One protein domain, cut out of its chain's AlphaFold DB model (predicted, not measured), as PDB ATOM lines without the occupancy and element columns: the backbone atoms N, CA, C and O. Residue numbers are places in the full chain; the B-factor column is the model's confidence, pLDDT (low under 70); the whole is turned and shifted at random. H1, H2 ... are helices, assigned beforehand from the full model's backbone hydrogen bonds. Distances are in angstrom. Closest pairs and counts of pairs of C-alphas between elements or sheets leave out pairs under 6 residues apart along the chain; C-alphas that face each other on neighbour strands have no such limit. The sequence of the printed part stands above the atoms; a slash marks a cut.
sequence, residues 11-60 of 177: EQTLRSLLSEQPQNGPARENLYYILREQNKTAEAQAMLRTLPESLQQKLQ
ATOM      1  N   GLU A  11     -15.874  25.946 -45.539       82.69
ATOM      2  CA  GLU A  11     -14.965  25.184 -46.407       82.69
ATOM      3  C   GLU A  11     -13.767  26.032 -46.845       82.69
ATOM      4  O   GLU A  11     -12.620  25.606 -46.708       82.69
ATOM      5  N   GLN A  12     -14.016  27.239 -47.355       81.94
ATOM      6  CA  GLN A  12     -12.959  28.110 -47.864       81.94
ATOM      7  C   GLN A  12     -12.004  28.564 -46.754       81.94
ATOM      8  O   GLN A  12     -10.786  28.544 -46.939       81.94
ATOM      9  N   THR A  13     -12.543  28.881 -45.575       78.12
ATOM     10  CA  THR A  13     -11.756  29.215 -44.378       78.12
ATOM     11  C   THR A  13     -10.850  28.056 -43.968       78.12
ATOM     12  O   THR A  13      -9.655  28.248 -43.748       78.12
ATOM     13  N   LEU A  14     -11.385  26.831 -43.930       80.44
ATOM     14  CA  LEU A  14     -10.614  25.638 -43.581       80.44
ATOM     15  C   LEU A  14      -9.555  25.301 -44.636       80.44
ATOM     16  O   LEU A  14      -8.447  24.914 -44.277       80.44
ATOM     17  N   ARG A  15      -9.845  25.482 -45.931       84.38
ATOM     18  CA  ARG A  15      -8.856  25.293 -47.007       84.38
ATOM     19  C   ARG A  15      -7.709  26.302 -46.924       84.38
ATOM     20  O   ARG A  15      -6.558  25.917 -47.127       84.38
ATOM     21  N   SER A  16      -8.006  27.562 -46.601       83.44
ATOM     22  CA  SER A  16      -6.981  28.589 -46.368       83.44
ATOM     23  C   SER A  16      -6.105  28.213 -45.173       83.44
ATOM     24  O   SER A  16      -4.886  28.147 -45.298       83.44
ATOM     25  N   LEU A  17      -6.732  27.843 -44.053       80.19
ATOM     26  CA  LEU A  17      -6.032  27.418 -42.842       80.19
ATOM     27  C   LEU A  17      -5.137  26.193 -43.085       80.19
ATOM     28  O   LEU A  17      -4.034  26.119 -42.557       80.19
ATOM     29  N   LEU A  18      -5.583  25.237 -43.903       81.50
ATOM     30  CA  LEU A  18      -4.802  24.050 -44.260       81.50
ATOM     31  C   LEU A  18      -3.681  24.327 -45.265       81.50
ATOM     32  O   LEU A  18      -2.758  23.522 -45.367       81.50
ATOM     33  N   SER A  19      -3.737  25.445 -45.986       85.06
ATOM     34  CA  SER A  19      -2.621  25.887 -46.829       85.06
ATOM     35  C   SER A  19      -1.464  26.407 -45.969       85.06
ATOM     36  O   SER A  19      -0.306  26.160 -46.289       85.06
ATOM     37  N   GLU A  20      -1.776  27.063 -44.848       79.06
ATOM     38  CA  GLU A  20      -0.789  27.569 -43.884       79.06
ATOM     39  C   GLU A  20      -0.350  26.501 -42.876       79.06
ATOM     40  O   GLU A  20       0.820  26.415 -42.509       79.06
ATOM     41  N   GLN A  21      -1.283  25.652 -42.440       79.56
ATOM     42  CA  GLN A  21      -1.054  24.580 -41.474       79.56
ATOM     43  C   GLN A  21      -1.483  23.233 -42.061       79.56
ATOM     44  O   GLN A  21      -2.513  22.674 -41.661       79.56
ATOM     45  N   PRO A  22      -0.679  22.649 -42.969       76.44
ATOM     46  CA  PRO A  22      -1.043  21.410 -43.631       76.44
ATOM     47  C   PRO A  22      -1.352  20.306 -42.636       76.44
ATOM     48  O   PRO A  22      -2.290  19.565 -42.868       76.44
ATOM     49  N   GLN A  23      -0.626  20.199 -41.522       75.44
ATOM     50  CA  GLN A  23      -0.760  19.108 -40.550       75.44
ATOM     51  C   GLN A  23      -1.843  19.323 -39.476       75.44
ATOM     52  O   GLN A  23      -1.946  18.519 -38.550       75.44
ATOM     53  N   ASN A  24      -2.668  20.369 -39.582       73.38
ATOM     54  CA  ASN A  24      -3.717  20.647 -38.602       73.38
ATOM     55  C   ASN A  24      -4.848  19.598 -38.687       73.38
ATOM     56  O   ASN A  24      -5.774  19.705 -39.492       73.38
ATOM     57  N   GLY A  25      -4.746  18.555 -37.857       70.62
ATOM     58  CA  GLY A  25      -5.688  17.431 -37.802       70.62
ATOM     59  C   GLY A  25      -7.155  17.850 -37.614       70.62
ATOM     60  O   GLY A  25      -7.982  17.449 -38.433       70.62
ATOM     61  N   PRO A  26      -7.478  18.696 -36.615       73.50
ATOM     62  CA  PRO A  26      -8.834  19.210 -36.417       73.50
ATOM     63  C   PRO A  26      -9.395  19.969 -37.627       73.50
ATOM     64  O   PRO A  26     -10.558  19.794 -37.988       73.50
ATOM     65  N   ALA A  27      -8.583  20.788 -38.305       74.06
ATOM     66  CA  ALA A  27      -9.027  21.511 -39.498       74.06
ATOM     67  C   ALA A  27      -9.314  20.568 -40.680       74.06
ATOM     68  O   ALA A  27     -10.298  20.758 -41.397       74.06
ATOM     69  N   ARG A  28      -8.502  19.515 -40.861       77.12
ATOM     70  CA  ARG A  28      -8.743  18.486 -41.888       77.12
ATOM     71  C   ARG A  28     -10.018  17.681 -41.611       77.12
ATOM     72  O   ARG A  28     -10.763  17.387 -42.544       77.12
ATOM     73  N   GLU A  29     -10.271  17.334 -40.349       72.31
ATOM     74  CA  GLU A  29     -11.486  16.634 -39.910       72.31
ATOM     75  C   GLU A  29     -12.740  17.491 -40.134       72.31
ATOM     76  O   GLU A  29     -13.704  17.035 -40.748       72.31
ATOM     77  N   ASN A  30     -12.708  18.763 -39.732       73.44
ATOM     78  CA  ASN A  30     -13.816  19.688 -39.971       73.44
ATOM     79  C   ASN A  30     -14.084  19.889 -41.470       73.44
ATOM     80  O   ASN A  30     -15.240  19.912 -41.891       73.44
ATOM     81  N   LEU A  31     -13.035  19.955 -42.300       81.31
ATOM     82  CA  LEU A  31     -13.195  20.067 -43.751       81.31
ATOM     83  C   LEU A  31     -13.866  18.813 -44.330       81.31
ATOM     84  O   LEU A  31     -14.749  18.928 -45.176       81.31
ATOM     85  N   TYR A  32     -13.510  17.622 -43.840       77.44
ATOM     86  CA  TYR A  32     -14.183  16.376 -44.211       77.44
ATOM     87  C   TYR A  32     -15.693  16.424 -43.915       77.44
ATOM     88  O   TYR A  32     -16.497  16.111 -44.798       77.44
ATOM     89  N   TYR A  33     -16.090  16.852 -42.713       71.12
ATOM     90  CA  TYR A  33     -17.504  16.955 -42.336       71.12
ATOM     91  C   TYR A  33     -18.272  17.955 -43.199       71.12
ATOM     92  O   TYR A  33     -19.354  17.639 -43.692       71.12
ATOM     93  N   ILE A  34     -17.680  19.116 -43.472       77.44
ATOM     94  CA  ILE A  34     -18.302  20.141 -44.312       77.44
ATOM     95  C   ILE A  34     -18.475  19.658 -45.756       77.44
ATOM     96  O   ILE A  34     -19.527  19.874 -46.358       77.44
ATOM     97  N   LEU A  35     -17.490  18.951 -46.316       78.75
ATOM     98  CA  LEU A  35     -17.610  18.362 -47.653       78.75
ATOM     99  C   LEU A  35     -18.709  17.289 -47.704       78.75
ATOM    100  O   LEU A  35     -19.430  17.191 -48.698       78.75
ATOM    101  N   ARG A  36     -18.878  16.507 -46.629       73.31
ATOM    102  CA  ARG A  36     -19.975  15.532 -46.498       73.31
ATOM    103  C   ARG A  36     -21.338  16.216 -46.456       73.31
ATOM    104  O   ARG A  36     -22.247  15.773 -47.150       73.31
ATOM    105  N   GLU A  37     -21.463  17.289 -45.686       63.72
ATOM    106  CA  GLU A  37     -22.706  18.048 -45.522       63.72
ATOM    107  C   GLU A  37     -23.102  18.805 -46.802       63.72
ATOM    108  O   GLU A  37     -24.282  18.942 -47.117       63.72
ATOM    109  N   GLN A  38     -22.114  19.188 -47.616       70.75
ATOM    110  CA  GLN A  38     -22.306  19.741 -48.961       70.75
ATOM    111  C   GLN A  38     -22.531  18.681 -50.059       70.75
ATOM    112  O   GLN A  38     -22.576  19.026 -51.239       70.75
ATOM    113  N   ASN A  39     -22.656  17.391 -49.717       61.06
ATOM    114  CA  ASN A  39     -22.755  16.271 -50.669       61.06
ATOM    115  C   ASN A  39     -21.562  16.126 -51.646       61.06
ATOM    116  O   ASN A  39     -21.637  15.371 -52.620       61.06
ATOM    117  N   LYS A  40     -20.419  16.767 -51.366       69.56
ATOM    118  CA  LYS A  40     -19.173  16.693 -52.152       69.56
ATOM    119  C   LYS A  40     -18.415  15.398 -51.857       69.56
ATOM    120  O   LYS A  40     -17.330  15.373 -51.275       69.56
ATOM    121  N   THR A  41     -19.019  14.283 -52.252       59.44
ATOM    122  CA  THR A  41     -18.612  12.935 -51.830       59.44
ATOM    123  C   THR A  41     -17.202  12.555 -52.296       59.44
ATOM    124  O   THR A  41     -16.450  11.965 -51.520       59.44
ATOM    125  N   ALA A  42     -16.813  12.921 -53.521       63.81
ATOM    126  CA  ALA A  42     -15.474  12.644 -54.052       63.81
ATOM    127  C   ALA A  42     -14.377  13.413 -53.292       63.81
ATOM    128  O   ALA A  42     -13.341  12.851 -52.937       63.81
ATOM    129  N   GLU A  43     -14.632  14.683 -52.976       72.44
ATOM    130  CA  GLU A  43     -13.694  15.538 -52.242       72.44
ATOM    131  C   GLU A  43     -13.579  15.116 -50.775       72.44
ATOM    132  O   GLU A  43     -12.476  15.043 -50.235       72.44
ATOM    133  N   ALA A  44     -14.698  14.746 -50.141       70.94
ATOM    134  CA  ALA A  44     -14.692  14.189 -48.793       70.94
ATOM    135  C   ALA A  44     -13.859  12.895 -48.715       70.94
ATOM    136  O   ALA A  44     -13.111  12.694 -47.761       70.94
ATOM    137  N   GLN A  45     -13.933  12.021 -49.724       64.50
ATOM    138  CA  GLN A  45     -13.104  10.810 -49.780       64.50
ATOM    139  C   GLN A  45     -11.616  11.116 -49.974       64.50
ATOM    140  O   GLN A  45     -10.778  10.482 -49.331       64.50
ATOM    141  N   ALA A  46     -11.279  12.083 -50.831       74.75
ATOM    142  CA  ALA A  46      -9.900  12.532 -50.993       74.75
ATOM    143  C   ALA A  46      -9.346  13.083 -49.669       74.75
ATOM    144  O   ALA A  46      -8.261  12.685 -49.253       74.75
ATOM    145  N   MET A  47     -10.126  13.906 -48.960       76.38
ATOM    146  CA  MET A  47      -9.758  14.444 -47.646       76.38
ATOM    147  C   MET A  47      -9.583  13.358 -46.588       76.38
ATOM    148  O   MET A  47      -8.604  13.393 -45.844       76.38
ATOM    149  N   LEU A  48     -10.467  12.359 -46.549       71.62
ATOM    150  CA  LEU A  48     -10.366  11.234 -45.620       71.62
ATOM    151  C   LEU A  48      -9.017  10.513 -45.748       71.62
ATOM    152  O   LEU A  48      -8.381  10.249 -44.737       71.62
ATOM    153  N   ARG A  49      -8.520  10.285 -46.973       73.88
ATOM    154  CA  ARG A  49      -7.207   9.652 -47.220       73.88
ATOM    155  C   ARG A  49      -6.014  10.459 -46.697       73.88
ATOM    156  O   ARG A  49      -4.931   9.904 -46.548       73.88
ATOM    157  N   THR A  50      -6.200  11.750 -46.424       73.81
ATOM    158  CA  THR A  50      -5.158  12.625 -45.858       73.81
ATOM    159  C   THR A  50      -5.173  12.675 -44.327       73.81
ATOM    160  O   THR A  50      -4.273  13.263 -43.724       73.81
ATOM    161  N   LEU A  51      -6.184  12.095 -43.673       76.38
ATOM    162  CA  LEU A  51      -6.280  12.068 -42.214       76.38
ATOM    163  C   LEU A  51      -5.391  10.967 -41.611       76.38
ATOM    164  O   LEU A  51      -5.079   9.998 -42.298       76.38
ATOM    165  N   PRO A  52      -4.989  11.070 -40.332       73.44
ATOM    166  CA  PRO A  52      -4.304   9.984 -39.628       73.44
ATOM    167  C   PRO A  52      -5.155   8.706 -39.602       73.44
ATOM    168  O   PRO A  52      -6.372   8.801 -39.454       73.44
ATOM    169  N   GLU A  53      -4.545   7.518 -39.673       64.94
ATOM    170  CA  GLU A  53      -5.267   6.227 -39.717       64.94
ATOM    171  C   GLU A  53      -6.301   6.060 -38.596       64.94
ATOM    172  O   GLU A  53      -7.415   5.596 -38.832       64.94
ATOM    173  N   SER A  54      -5.978   6.498 -37.378       67.44
ATOM    174  CA  SER A  54      -6.884   6.428 -36.226       67.44
ATOM    175  C   SER A  54      -8.151   7.277 -36.394       67.44
ATOM    176  O   SER A  54      -9.221   6.907 -35.907       67.44
ATOM    177  N   LEU A  55      -8.050   8.408 -37.096       66.56
ATOM    178  CA  LEU A  55      -9.173   9.268 -37.467       66.56
ATOM    179  C   LEU A  55      -9.869   8.742 -38.716       66.56
ATOM    180  O   LEU A  55     -11.094   8.714 -38.737       66.56
ATOM    181  N   GLN A  56      -9.127   8.231 -39.703       67.44
ATOM    182  CA  GLN A  56      -9.714   7.530 -40.841       67.44
ATOM    183  C   GLN A  56     -10.626   6.408 -40.366       67.44
ATOM    184  O   GLN A  56     -11.740   6.315 -40.842       67.44
ATOM    185  N   GLN A  57     -10.216   5.571 -39.418       64.81
ATOM    186  CA  GLN A  57     -11.046   4.470 -38.916       64.81
ATOM    187  C   GLN A  57     -12.317   4.941 -38.186       64.81
ATOM    188  O   GLN A  57     -13.330   4.247 -38.215       64.81
ATOM    189  N   LYS A  58     -12.277   6.112 -37.534       61.28
ATOM    190  CA  LYS A  58     -13.427   6.704 -36.824       61.28
ATOM    191  C   LYS A  58     -14.390   7.450 -37.751       61.28
ATOM    192  O   LYS A  58     -15.592   7.428 -37.511       61.28
ATOM    193  N   LEU A  59     -13.840   8.150 -38.742       58.25
ATOM    194  CA  LEU A  59     -14.535   9.088 -39.628       58.25
ATOM    195  C   LEU A  59     -14.886   8.494 -40.973       58.25
ATOM    196  O   LEU A  59     -15.749   9.030 -41.665       58.25
ATOM    197  N   GLN A  60     -14.242   7.389 -41.346       53.75
ATOM    198  CA  GLN A  60     -14.801   6.508 -42.343       53.75
ATOM    199  C   GLN A  60     -16.256   6.278 -41.915       53.75
ATOM    200  O   GLN A  60     -16.509   5.688 -40.859       53.75
TER     201      GLN A  60
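What this domain is: This is residues 11 to 60 of the 177 residues of a protein of Raoultella ornithinolytica (UniProt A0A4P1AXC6). The longest helix, H2, stands between two others that run back along it, H1 packed on one side and H3 on another, with H1 and H3 apart from each other. The short H4 follows beyond the end of H3, on the side of H2 away from H1, and packs only loosely. The printed part has 50 residues with four named helices, in the order H1, H2, H3, H4, and no named strand; it is all helix, with 38 of the 50 residues in helices. The whole is compact, with a radius of gyration of the C-alphas of 10.0 A and spans of 25 by 23 by 13 A.

How they stand to each other: Begin with H2, residues 25 to 37. It touches H1, residues 11 to 20, and the closest C-alphas are those of Leu 14 and Ala 27, 6.0 A apart. H1 and H2 run opposite ways at a shallow tilt of 25 degrees and form a helical hairpin. Look next at Tyr 32 and Ala 44, whose C-alphas, 5.1 A apart, are the closest of H2 and H3, residues 41 to 48. H2 and H3 touch and run opposite ways at a shallow tilt of 13 degrees, a second helical hairpin. H4, residues 53 to 59, is close to H3 but not clearly touching; their closest C-alphas, those of Leu 48 and Gln 56, are 6.1 A apart. H3 and H4 run opposite ways at a steep tilt of 37 degrees, only just past shallow. H2 and H4 are near each other, with 6 pairs of C-alphas within 10 A. H1 is apart from H3 and from H4. In the backbone, each O i to N i+4 pair of H1, H2 and H3 is within hydrogen-bond range, while H4 has 2 of 3.

Where its parts are: Find C-alpha 25 at (-5.688, 17.431, -37.802); from there H2 runs 18.7 A to C-alpha 37 at (-22.706, 18.048, -45.522). H1 begins at C-alpha 11, at (-14.965, 25.184, -46.407), and runs 14.6 A to C-alpha 20. H3 measures 10.5 A from C-alpha 41 to C-alpha 48. H4 measures 9.7 A from C-alpha 53 to C-alpha 59, at (-14.535, 9.088, -39.628).

The domain as a whole: The two C-alphas farthest apart are those of Glu 20 and Gln 57, at 25.8 A. The C-alphas of Glu 11 and Gln 60, the first and last printed, are 19.1 A apart. The printed part has no cut, and the links H1 to H2, H2 to H3 and H3 to H4 are tight. In the B-factor column the mean pLDDT of the printed part is 72.9; look for values under 70 at residue 37, residues 39 to 42, residue 45 and residues 53 to 60.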